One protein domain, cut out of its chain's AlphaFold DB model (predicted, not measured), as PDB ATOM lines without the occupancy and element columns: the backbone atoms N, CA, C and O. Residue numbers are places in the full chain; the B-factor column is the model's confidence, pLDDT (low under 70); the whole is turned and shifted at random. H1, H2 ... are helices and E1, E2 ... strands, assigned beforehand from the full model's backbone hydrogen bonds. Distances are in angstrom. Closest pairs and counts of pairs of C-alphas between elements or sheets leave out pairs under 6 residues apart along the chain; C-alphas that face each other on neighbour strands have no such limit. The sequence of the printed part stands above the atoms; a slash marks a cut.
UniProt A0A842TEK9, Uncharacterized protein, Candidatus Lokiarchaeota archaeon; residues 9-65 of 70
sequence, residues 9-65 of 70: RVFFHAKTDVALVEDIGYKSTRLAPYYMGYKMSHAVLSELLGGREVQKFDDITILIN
ATOM      1  N   ARG A   9     335.819 353.563 220.323       65.50
ATOM      2  CA  ARG A   9     335.923 352.769 221.547       65.50
ATOM      3  C   ARG A   9     336.696 353.484 222.661       65.50
ATOM      4  O   ARG A   9     336.390 353.235 223.821       65.50
ATOM      5  N   VAL A  10     337.650 354.369 222.359       68.75
ATOM      6  CA  VAL A  10     338.458 355.096 223.362       68.75
ATOM      7  C   VAL A  10     337.607 356.063 224.188       68.75
ATOM      8  O   VAL A  10     337.836 356.187 225.389       68.75
ATOM      9  N   PHE A  11     336.563 356.659 223.604       72.81
ATOM     10  CA  PHE A  11     335.622 357.500 224.352       72.81
ATOM     11  C   PHE A  11     335.022 356.750 225.552       72.81
ATOM     12  O   PHE A  11     335.066 357.231 226.682       72.81
ATOM     13  N   PHE A  12     334.563 355.513 225.338       74.75
ATOM     14  CA  PHE A  12     333.990 354.692 226.408       74.75
ATOM     15  C   PHE A  12     335.021 354.271 227.472       74.75
ATOM     16  O   PHE A  12     334.639 353.970 228.602       74.75
ATOM     17  N   HIS A  13     336.321 354.296 227.158       81.06
ATOM     18  CA  HIS A  13     337.388 354.058 228.140       81.06
ATOM     19  C   HIS A  13     337.685 355.292 228.998       81.06
ATOM     20  O   HIS A  13     338.116 355.142 230.142       81.06
ATOM     21  N   ALA A  14     337.429 356.498 228.482       80.69
ATOM     22  CA  ALA A  14     337.673 357.751 229.192       80.69
ATOM     23  C   ALA A  14     336.676 358.013 230.339       80.69
ATOM     24  O   ALA A  14     336.910 358.909 231.146       80.69
ATOM     25  N   LYS A  15     335.587 357.230 230.439       84.19
ATOM     26  CA  LYS A  15     334.550 357.342 231.488       84.19
ATOM     27  C   LYS A  15     333.993 358.767 231.653       84.19
ATOM     28  O   LYS A  15     333.623 359.167 232.753       84.19
ATOM     29  N   THR A  16     333.936 359.510 230.550       85.31
ATOM     30  CA  THR A  16     333.289 360.821 230.439       85.31
ATOM     31  C   THR A  16     332.066 360.702 229.537       85.31
ATOM     32  O   THR A  16     331.994 359.806 228.694       85.31
ATOM     33  N   ASP A  17     331.099 361.593 229.706       87.62
ATOM     34  CA  ASP A  17     329.904 361.711 228.873       87.62
ATOM     35  C   ASP A  17     329.995 362.883 227.879       87.62
ATOM     36  O   ASP A  17     329.251 362.914 226.899       87.62
ATOM     37  N   VAL A  18     330.944 363.803 228.062       91.31
ATOM     38  CA  VAL A  18     331.220 364.918 227.146       91.31
ATOM     39  C   VAL A  18     332.701 364.927 226.776       91.31
ATOM     40  O   VAL A  18     333.568 364.864 227.651       91.31
ATOM     41  N   ALA A  19     333.005 364.988 225.477       90.88
ATOM     42  CA  ALA A  19     334.378 365.038 224.977       90.88
ATOM     43  C   ALA A  19     334.459 365.586 223.546       90.88
ATOM     44  O   ALA A  19     333.518 365.469 222.766       90.88
ATOM     45  N   LEU A  20     335.630 366.097 223.170       90.06
ATOM     46  CA  LEU A  20     336.054 366.173 221.775       90.06
ATOM     47  C   LEU A  20     337.086 365.067 221.558       90.06
ATOM     48  O   LEU A  20     338.155 365.101 222.162       90.06
ATOM     49  N   VAL A  21     336.751 364.069 220.744       88.75
ATOM     50  CA  VAL A  21     337.667 362.978 220.405       88.75
ATOM     51  C   VAL A  21     338.461 363.375 219.172       88.75
ATOM     52  O   VAL A  21     337.876 363.647 218.126       88.75
ATOM     53  N   GLU A  22     339.782 363.376 219.298       89.38
ATOM     54  CA  GLU A  22     340.719 363.539 218.193       89.38
ATOM     55  C   GLU A  22     341.382 362.187 217.895       89.38
ATOM     56  O   GLU A  22     342.081 361.625 218.738       89.38
ATOM     57  N   ASP A  23     341.120 361.650 216.706       87.56
ATOM     58  CA  ASP A  23     341.685 360.397 216.203       87.56
ATOM     59  C   ASP A  23     342.646 360.700 215.056       87.56
ATOM     60  O   ASP A  23     342.225 360.976 213.930       87.56
ATOM     61  N   ILE A  24     343.943 360.682 215.364       88.06
ATOM     62  CA  ILE A  24     345.025 360.880 214.397       88.06
ATOM     63  C   ILE A  24     345.487 359.503 213.924       88.06
ATOM     64  O   ILE A  24     346.356 358.862 214.521       88.06
ATOM     65  N   GLY A  25     344.886 359.041 212.835       86.81
ATOM     66  CA  GLY A  25     345.214 357.767 212.216       86.81
ATOM     67  C   GLY A  25     346.326 357.869 211.172       86.81
ATOM     68  O   GLY A  25     346.864 358.928 210.845       86.81
ATOM     69  N   TYR A  26     346.646 356.729 210.557       88.56
ATOM     70  CA  TYR A  26     347.630 356.694 209.473       88.56
ATOM     71  C   TYR A  26     347.129 357.391 208.193       88.56
ATOM     72  O   TYR A  26     347.907 358.047 207.513       88.56
ATOM     73  N   LYS A  27     345.841 357.267 207.843       87.81
ATOM     74  CA  LYS A  27     345.291 357.806 206.579       87.81
ATOM     75  C   LYS A  27     344.533 359.127 206.722       87.81
ATOM     76  O   LYS A  27     344.233 359.750 205.706       87.81
ATOM     77  N   SER A  28     344.141 359.483 207.939       87.81
ATOM     78  CA  SER A  28     343.256 360.611 208.205       87.81
ATOM     79  C   SER A  28     343.314 361.014 209.666       87.81
ATOM     80  O   SER A  28     343.539 360.160 210.524       87.81
ATOM     81  N   THR A  29     342.977 362.270 209.920       89.94
ATOM     82  CA  THR A  29     342.711 362.813 211.247       89.94
ATOM     83  C   THR A  29     341.231 363.139 211.340       89.94
ATOM     84  O   THR A  29     340.665 363.744 210.423       89.94
ATOM     85  N   ARG A  30     340.584 362.718 212.425       90.12
ATOM     86  CA  ARG A  30     339.157 362.928 212.658       90.12
ATOM     87  C   ARG A  30     338.924 363.601 214.001       90.12
ATOM     88  O   ARG A  30     339.438 363.157 215.017       90.12
ATOM     89  N   LEU A  31     338.064 364.612 214.000       91.06
ATOM     90  CA  LEU A  31     337.553 365.272 215.194       91.06
ATOM     91  C   LEU A  31     336.075 364.913 215.341       91.06
ATOM     92  O   LEU A  31     335.268 365.202 214.457       91.06
ATOM     93  N   ALA A  32     335.720 364.251 216.436       91.31
ATOM     94  CA  ALA A  32     334.367 363.795 216.717       91.31
ATOM     95  C   ALA A  32     333.913 364.311 218.093       91.31
ATOM     96  O   ALA A  32     334.401 363.831 219.118       91.31
ATOM     97  N   PRO A  33     332.975 365.269 218.148       91.94
ATOM     98  CA  PRO A  33     332.386 365.686 219.409       91.94
ATOM     99  C   PRO A  33     331.423 364.622 219.946       91.94
ATOM    100  O   PRO A  33     330.647 364.020 219.197       91.94
ATOM    101  N   TYR A  34     331.458 364.426 221.260       91.44
ATOM    102  CA  TYR A  34     330.547 363.596 222.035       91.44
ATOM    103  C   TYR A  34     329.866 364.444 223.103       91.44
ATOM    104  O   TYR A  34     330.520 365.217 223.807       91.44
ATOM    105  N   TYR A  35     328.555 364.276 223.237       91.06
ATOM    106  CA  TYR A  35     327.746 364.956 224.238       91.06
ATOM    107  C   TYR A  35     326.745 363.978 224.851       91.06
ATOM    108  O   TYR A  35     326.029 363.283 224.128       91.06
ATOM    109  N   MET A  36     326.715 363.902 226.182       92.94
ATOM    110  CA  MET A  36     325.903 362.952 226.953       92.94
ATOM    111  C   MET A  36     326.055 361.489 226.490       92.94
ATOM    112  O   MET A  36     325.085 360.738 226.430       92.94
ATOM    113  N   GLY A  37     327.269 361.084 226.115       87.94
ATOM    114  CA  GLY A  37     327.574 359.735 225.629       87.94
ATOM    115  C   GLY A  37     327.258 359.490 224.150       87.94
ATOM    116  O   GLY A  37     327.585 358.423 223.629       87.94
ATOM    117  N   TYR A  38     326.669 360.464 223.451       88.94
ATOM    118  CA  TYR A  38     326.304 360.348 222.040       88.94
ATOM    119  C   TYR A  38     327.293 361.074 221.138       88.94
ATOM    120  O   TYR A  38     327.677 362.213 221.395       88.94
ATOM    121  N   LYS A  39     327.655 360.428 220.028       89.75
ATOM    122  CA  LYS A  39     328.456 361.047 218.973       89.75
ATOM    123  C   LYS A  39     327.620 362.073 218.203       89.75
ATOM    124  O   LYS A  39     326.578 361.744 217.636       89.75
ATOM    125  N   MET A  40     328.129 363.293 218.093       92.44
ATOM    126  CA  MET A  40     327.525 364.378 217.319       92.44
ATOM    127  C   MET A  40     327.926 364.253 215.841       92.44
ATOM    128  O   MET A  40     328.738 365.019 215.330       92.44
ATOM    129  N   SER A  41     327.377 363.253 215.141       90.25
ATOM    130  CA  SER A  41     327.808 362.854 213.785       90.25
ATOM    131  C   SER A  41     327.791 363.974 212.735       90.25
ATOM    132  O   SER A  41     328.603 363.952 211.818       90.25
ATOM    133  N   HIS A  42     326.895 364.955 212.868       90.38
ATOM    134  CA  HIS A  42     326.795 366.107 211.964       90.38
ATOM    135  C   HIS A  42     327.929 367.129 212.143       90.38
ATOM    136  O   HIS A  42     328.119 367.983 211.285       90.38
ATOM    137  N   ALA A  43     328.663 367.054 213.253       92.06
ATOM    138  CA  ALA A  43     329.757 367.952 213.607       92.06
ATOM    139  C   ALA A  43     331.122 367.237 213.565       92.06
ATOM    140  O   ALA A  43     332.087 367.692 214.175       92.06
ATOM    141  N   VAL A  44     331.204 366.099 212.868       91.31
ATOM    142  CA  VAL A  44     332.465 365.383 212.662       91.31
ATOM    143  C   VAL A  44     333.254 366.063 211.553       91.31
ATOM    144  O   VAL A  44     332.771 366.179 210.427       91.31
ATOM    145  N   LEU A  45     334.492 366.438 211.856       92.31
ATOM    146  CA  LEU A  45     335.460 366.898 210.864       92.31
ATOM    147  C   LEU A  45     336.427 365.756 210.562       92.31
ATOM    148  O   LEU A  45     336.856 365.041 211.468       92.31
ATOM    149  N   SER A  46     336.751 365.556 209.288       89.69
ATOM    150  CA  SER A  46     337.682 364.514 208.864       89.69
ATOM    151  C   SER A  46     338.548 365.034 207.734       89.69
ATOM    152  O   SER A  46     338.045 365.343 206.659       89.69
ATOM    153  N   GLU A  47     339.850 365.045 207.971       88.94
ATOM    154  CA  GLU A  47     340.853 365.451 206.996       88.94
ATOM    155  C   GLU A  47     341.649 364.228 206.545       88.94
ATOM    156  O   GLU A  47     341.971 363.347 207.347       88.94
ATOM    157  N   LEU A  48     342.015 364.170 205.262       87.12
ATOM    158  CA  LEU A  48     342.900 363.129 204.713       87.12
ATOM    159  C   LEU A  48     344.376 363.428 205.021       87.12
ATOM    160  O   LEU A  48     345.243 363.300 204.158       87.12
ATOM    161  N   LEU A  49     344.625 363.857 206.257       85.38
ATOM    162  CA  LEU A  49     345.923 364.197 206.815       85.38
ATOM    163  C   LEU A  49     346.188 363.253 207.984       85.38
ATOM    164  O   LEU A  49     345.493 363.316 208.993       85.38
ATOM    165  N   GLY A  50     347.158 362.360 207.848       88.38
ATOM    166  CA  GLY A  50     347.579 361.454 208.911       88.38
ATOM    167  C   GLY A  50     349.053 361.085 208.784       88.38
ATOM    168  O   GLY A  50     349.838 361.773 208.130       88.38
ATOM    169  N   GLY A  51     349.440 359.961 209.385       88.06
ATOM    170  CA  GLY A  51     350.824 359.470 209.319       88.06
ATOM    171  C   GLY A  51     351.361 359.252 207.893       88.06
ATOM    172  O   GLY A  51     352.559 359.394 207.663       88.06
ATOM    173  N   ARG A  52     350.494 358.965 206.915       88.44
ATOM    174  CA  ARG A  52     350.860 358.806 205.499       88.44
ATOM    175  C   ARG A  52     351.439 360.094 204.914       88.44
ATOM    176  O   ARG A  52     352.366 360.039 204.113       88.44
ATOM    177  N   GLU A  53     350.870 361.241 205.260       86.56
ATOM    178  CA  GLU A  53     351.318 362.546 204.773       86.56
ATOM    179  C   GLU A  53     352.648 362.945 205.413       86.56
ATOM    180  O   GLU A  53     353.510 363.471 204.714       86.56
ATOM    181  N   VAL A  54     352.845 362.610 206.692       83.12
ATOM    182  CA  VAL A  54     354.136 362.769 207.380       83.12
ATOM    183  C   VAL A  54     355.214 361.935 206.687       83.12
ATOM    184  O   VAL A  54     356.246 362.469 206.299       83.12
ATOM    185  N   GLN A  55     354.935 360.657 206.417       86.31
ATOM    186  CA  GLN A  55     355.881 359.782 205.724       86.31
ATOM    187  C   GLN A  55     356.236 360.300 204.321       86.31
ATOM    188  O   GLN A  55     357.406 360.342 203.953       86.31
ATOM    189  N   LYS A  56     355.244 360.763 203.549       84.00
ATOM    190  CA  LYS A  56     355.497 361.380 202.236       84.00
ATOM    191  C   LYS A  56     356.379 362.623 202.340       84.00
ATOM    192  O   LYS A  56     357.199 362.855 201.458       84.00
ATOM    193  N   PHE A  57     356.177 363.445 203.368       79.94
ATOM    194  CA  PHE A  57     356.992 364.634 203.586       79.94
ATOM    195  C   PHE A  57     358.450 364.269 203.894       79.94
ATOM    196  O   PHE A  57     359.360 364.875 203.322       79.94
ATOM    197  N   ASP A  58     358.677 363.256 204.728       75.69
ATOM    198  CA  ASP A  58     360.020 362.760 205.044       75.69
ATOM    199  C   ASP A  58     360.712 362.183 203.800       75.69
ATOM    200  O   ASP A  58     361.852 362.553 203.505       75.69
ATOM    201  N   ASP A  59     360.001 361.371 203.009       75.44
ATOM    202  CA  ASP A  59     360.510 360.804 201.752       75.44
ATOM    203  C   ASP A  59     360.934 361.909 200.765       75.44
ATOM    204  O   ASP A  59     362.021 361.862 200.183       75.44
ATOM    205  N   ILE A  60     360.108 362.952 200.603       68.56
ATOM    206  CA  ILE A  60     360.430 364.115 199.759       68.56
ATOM    207  C   ILE A  60     361.645 364.869 200.312       68.56
ATOM    208  O   ILE A  60     362.518 365.287 199.550       68.56
ATOM    209  N   THR A  61     361.726 365.041 201.629       71.00
ATOM    210  CA  THR A  61     362.824 365.777 202.267       71.00
ATOM    211  C   THR A  61     364.161 365.060 202.082       71.00
ATOM    212  O   THR A  61     365.162 365.716 201.784       71.00
ATOM    213  N   ILE A  62     364.179 363.728 202.179       68.81
ATOM    214  CA  ILE A  62     365.364 362.899 201.908       68.81
ATOM    215  C   ILE A  62     365.800 363.027 200.444       68.81
ATOM    216  O   ILE A  62     366.992 363.166 200.171       68.81
ATOM    217  N   LEU A  63     364.853 363.037 199.499       62.22
ATOM    218  CA  LEU A  63     365.161 363.210 198.075       62.22
ATOM    219  C   LEU A  63     365.755 364.592 197.761       62.22
ATOM    220  O   LEU A  63     366.645 364.699 196.920       62.22
ATOM    221  N   ILE A  64     365.272 365.647 198.424       71.94
ATOM    222  CA  ILE A  64     365.725 367.028 198.185       71.94
ATOM    223  C   ILE A  64     367.042 367.325 198.917       71.94
ATOM    224  O   ILE A  64     367.844 368.121 198.430       71.94
ATOM    225  N   ASN A  65     367.282 366.717 200.084       69.50
ATOM    226  CA  ASN A  65     368.447 367.023 200.910       69.50
ATOM    227  C   ASN A  65     369.065 365.756 201.538       69.50
ATOM    228  O   ASN A  65     368.978 365.551 202.753       69.50
TER     229      ASN A  65
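What this domain is: This is residues 9 to 65 of the 70 residues of an uncharacterized protein of Candidatus Lokiarchaeota archaeon (UniProt A0A842TEK9). A small three-stranded antiparallel sheet has helix H2 sticking out from one end as an arm, with residues 56 to 65 standing free, while the short H1 only grazes the sheet. The 57 printed residues, mixed in class, run H1 E1 E2 E3 H2; the strands form a meander, each the antiparallel neighbour of the one before. The whole is only just extended, close to loose, with a radius of gyration of the C-alphas of 15.4 A and spans of 50 by 23 by 12 A.

Where its parts are: Find C-alpha 29 at (342.711, 362.813, 211.247); from there E2, residues 29 to 35, runs 19.9 A. E1 is residues 19 to 24, 15.6 A, and E3 residues 45 to 47. H1 is residues 9 to 13. H2, residues 51 to 64, runs 20.1 A to C-alpha 64 at (365.725, 367.028, 198.185).

How they stand to each other: E1 and E2 form a hairpin; look at N 21 and O 32, 2.9 A apart. In the hairpin E2 and E3, N 31 and O 45 are 2.8 A apart. H1 grazes the sheet with residues 10 to 11; the closest C-alphas of H1 and E1, Phe 11 and Val 21, are 7.1 A apart. H2 is not on the sheet; its closest C-alpha to E1 is that of Gly 51, 7.8 A from that of Ile 24. In H2 every O i to N i+4 pair is within hydrogen-bond range; in H1 0 of 1 is, beside 2 of 2 O i to N i+3 pairs.

The domain as a whole: The C-alphas farthest apart, of Met 36 and Asn 65, are 50.0 A apart. The printed part has no cut and no long link. Look for pLDDT under 70 at residues 9 to 10, 60, 62 to 63 and 65.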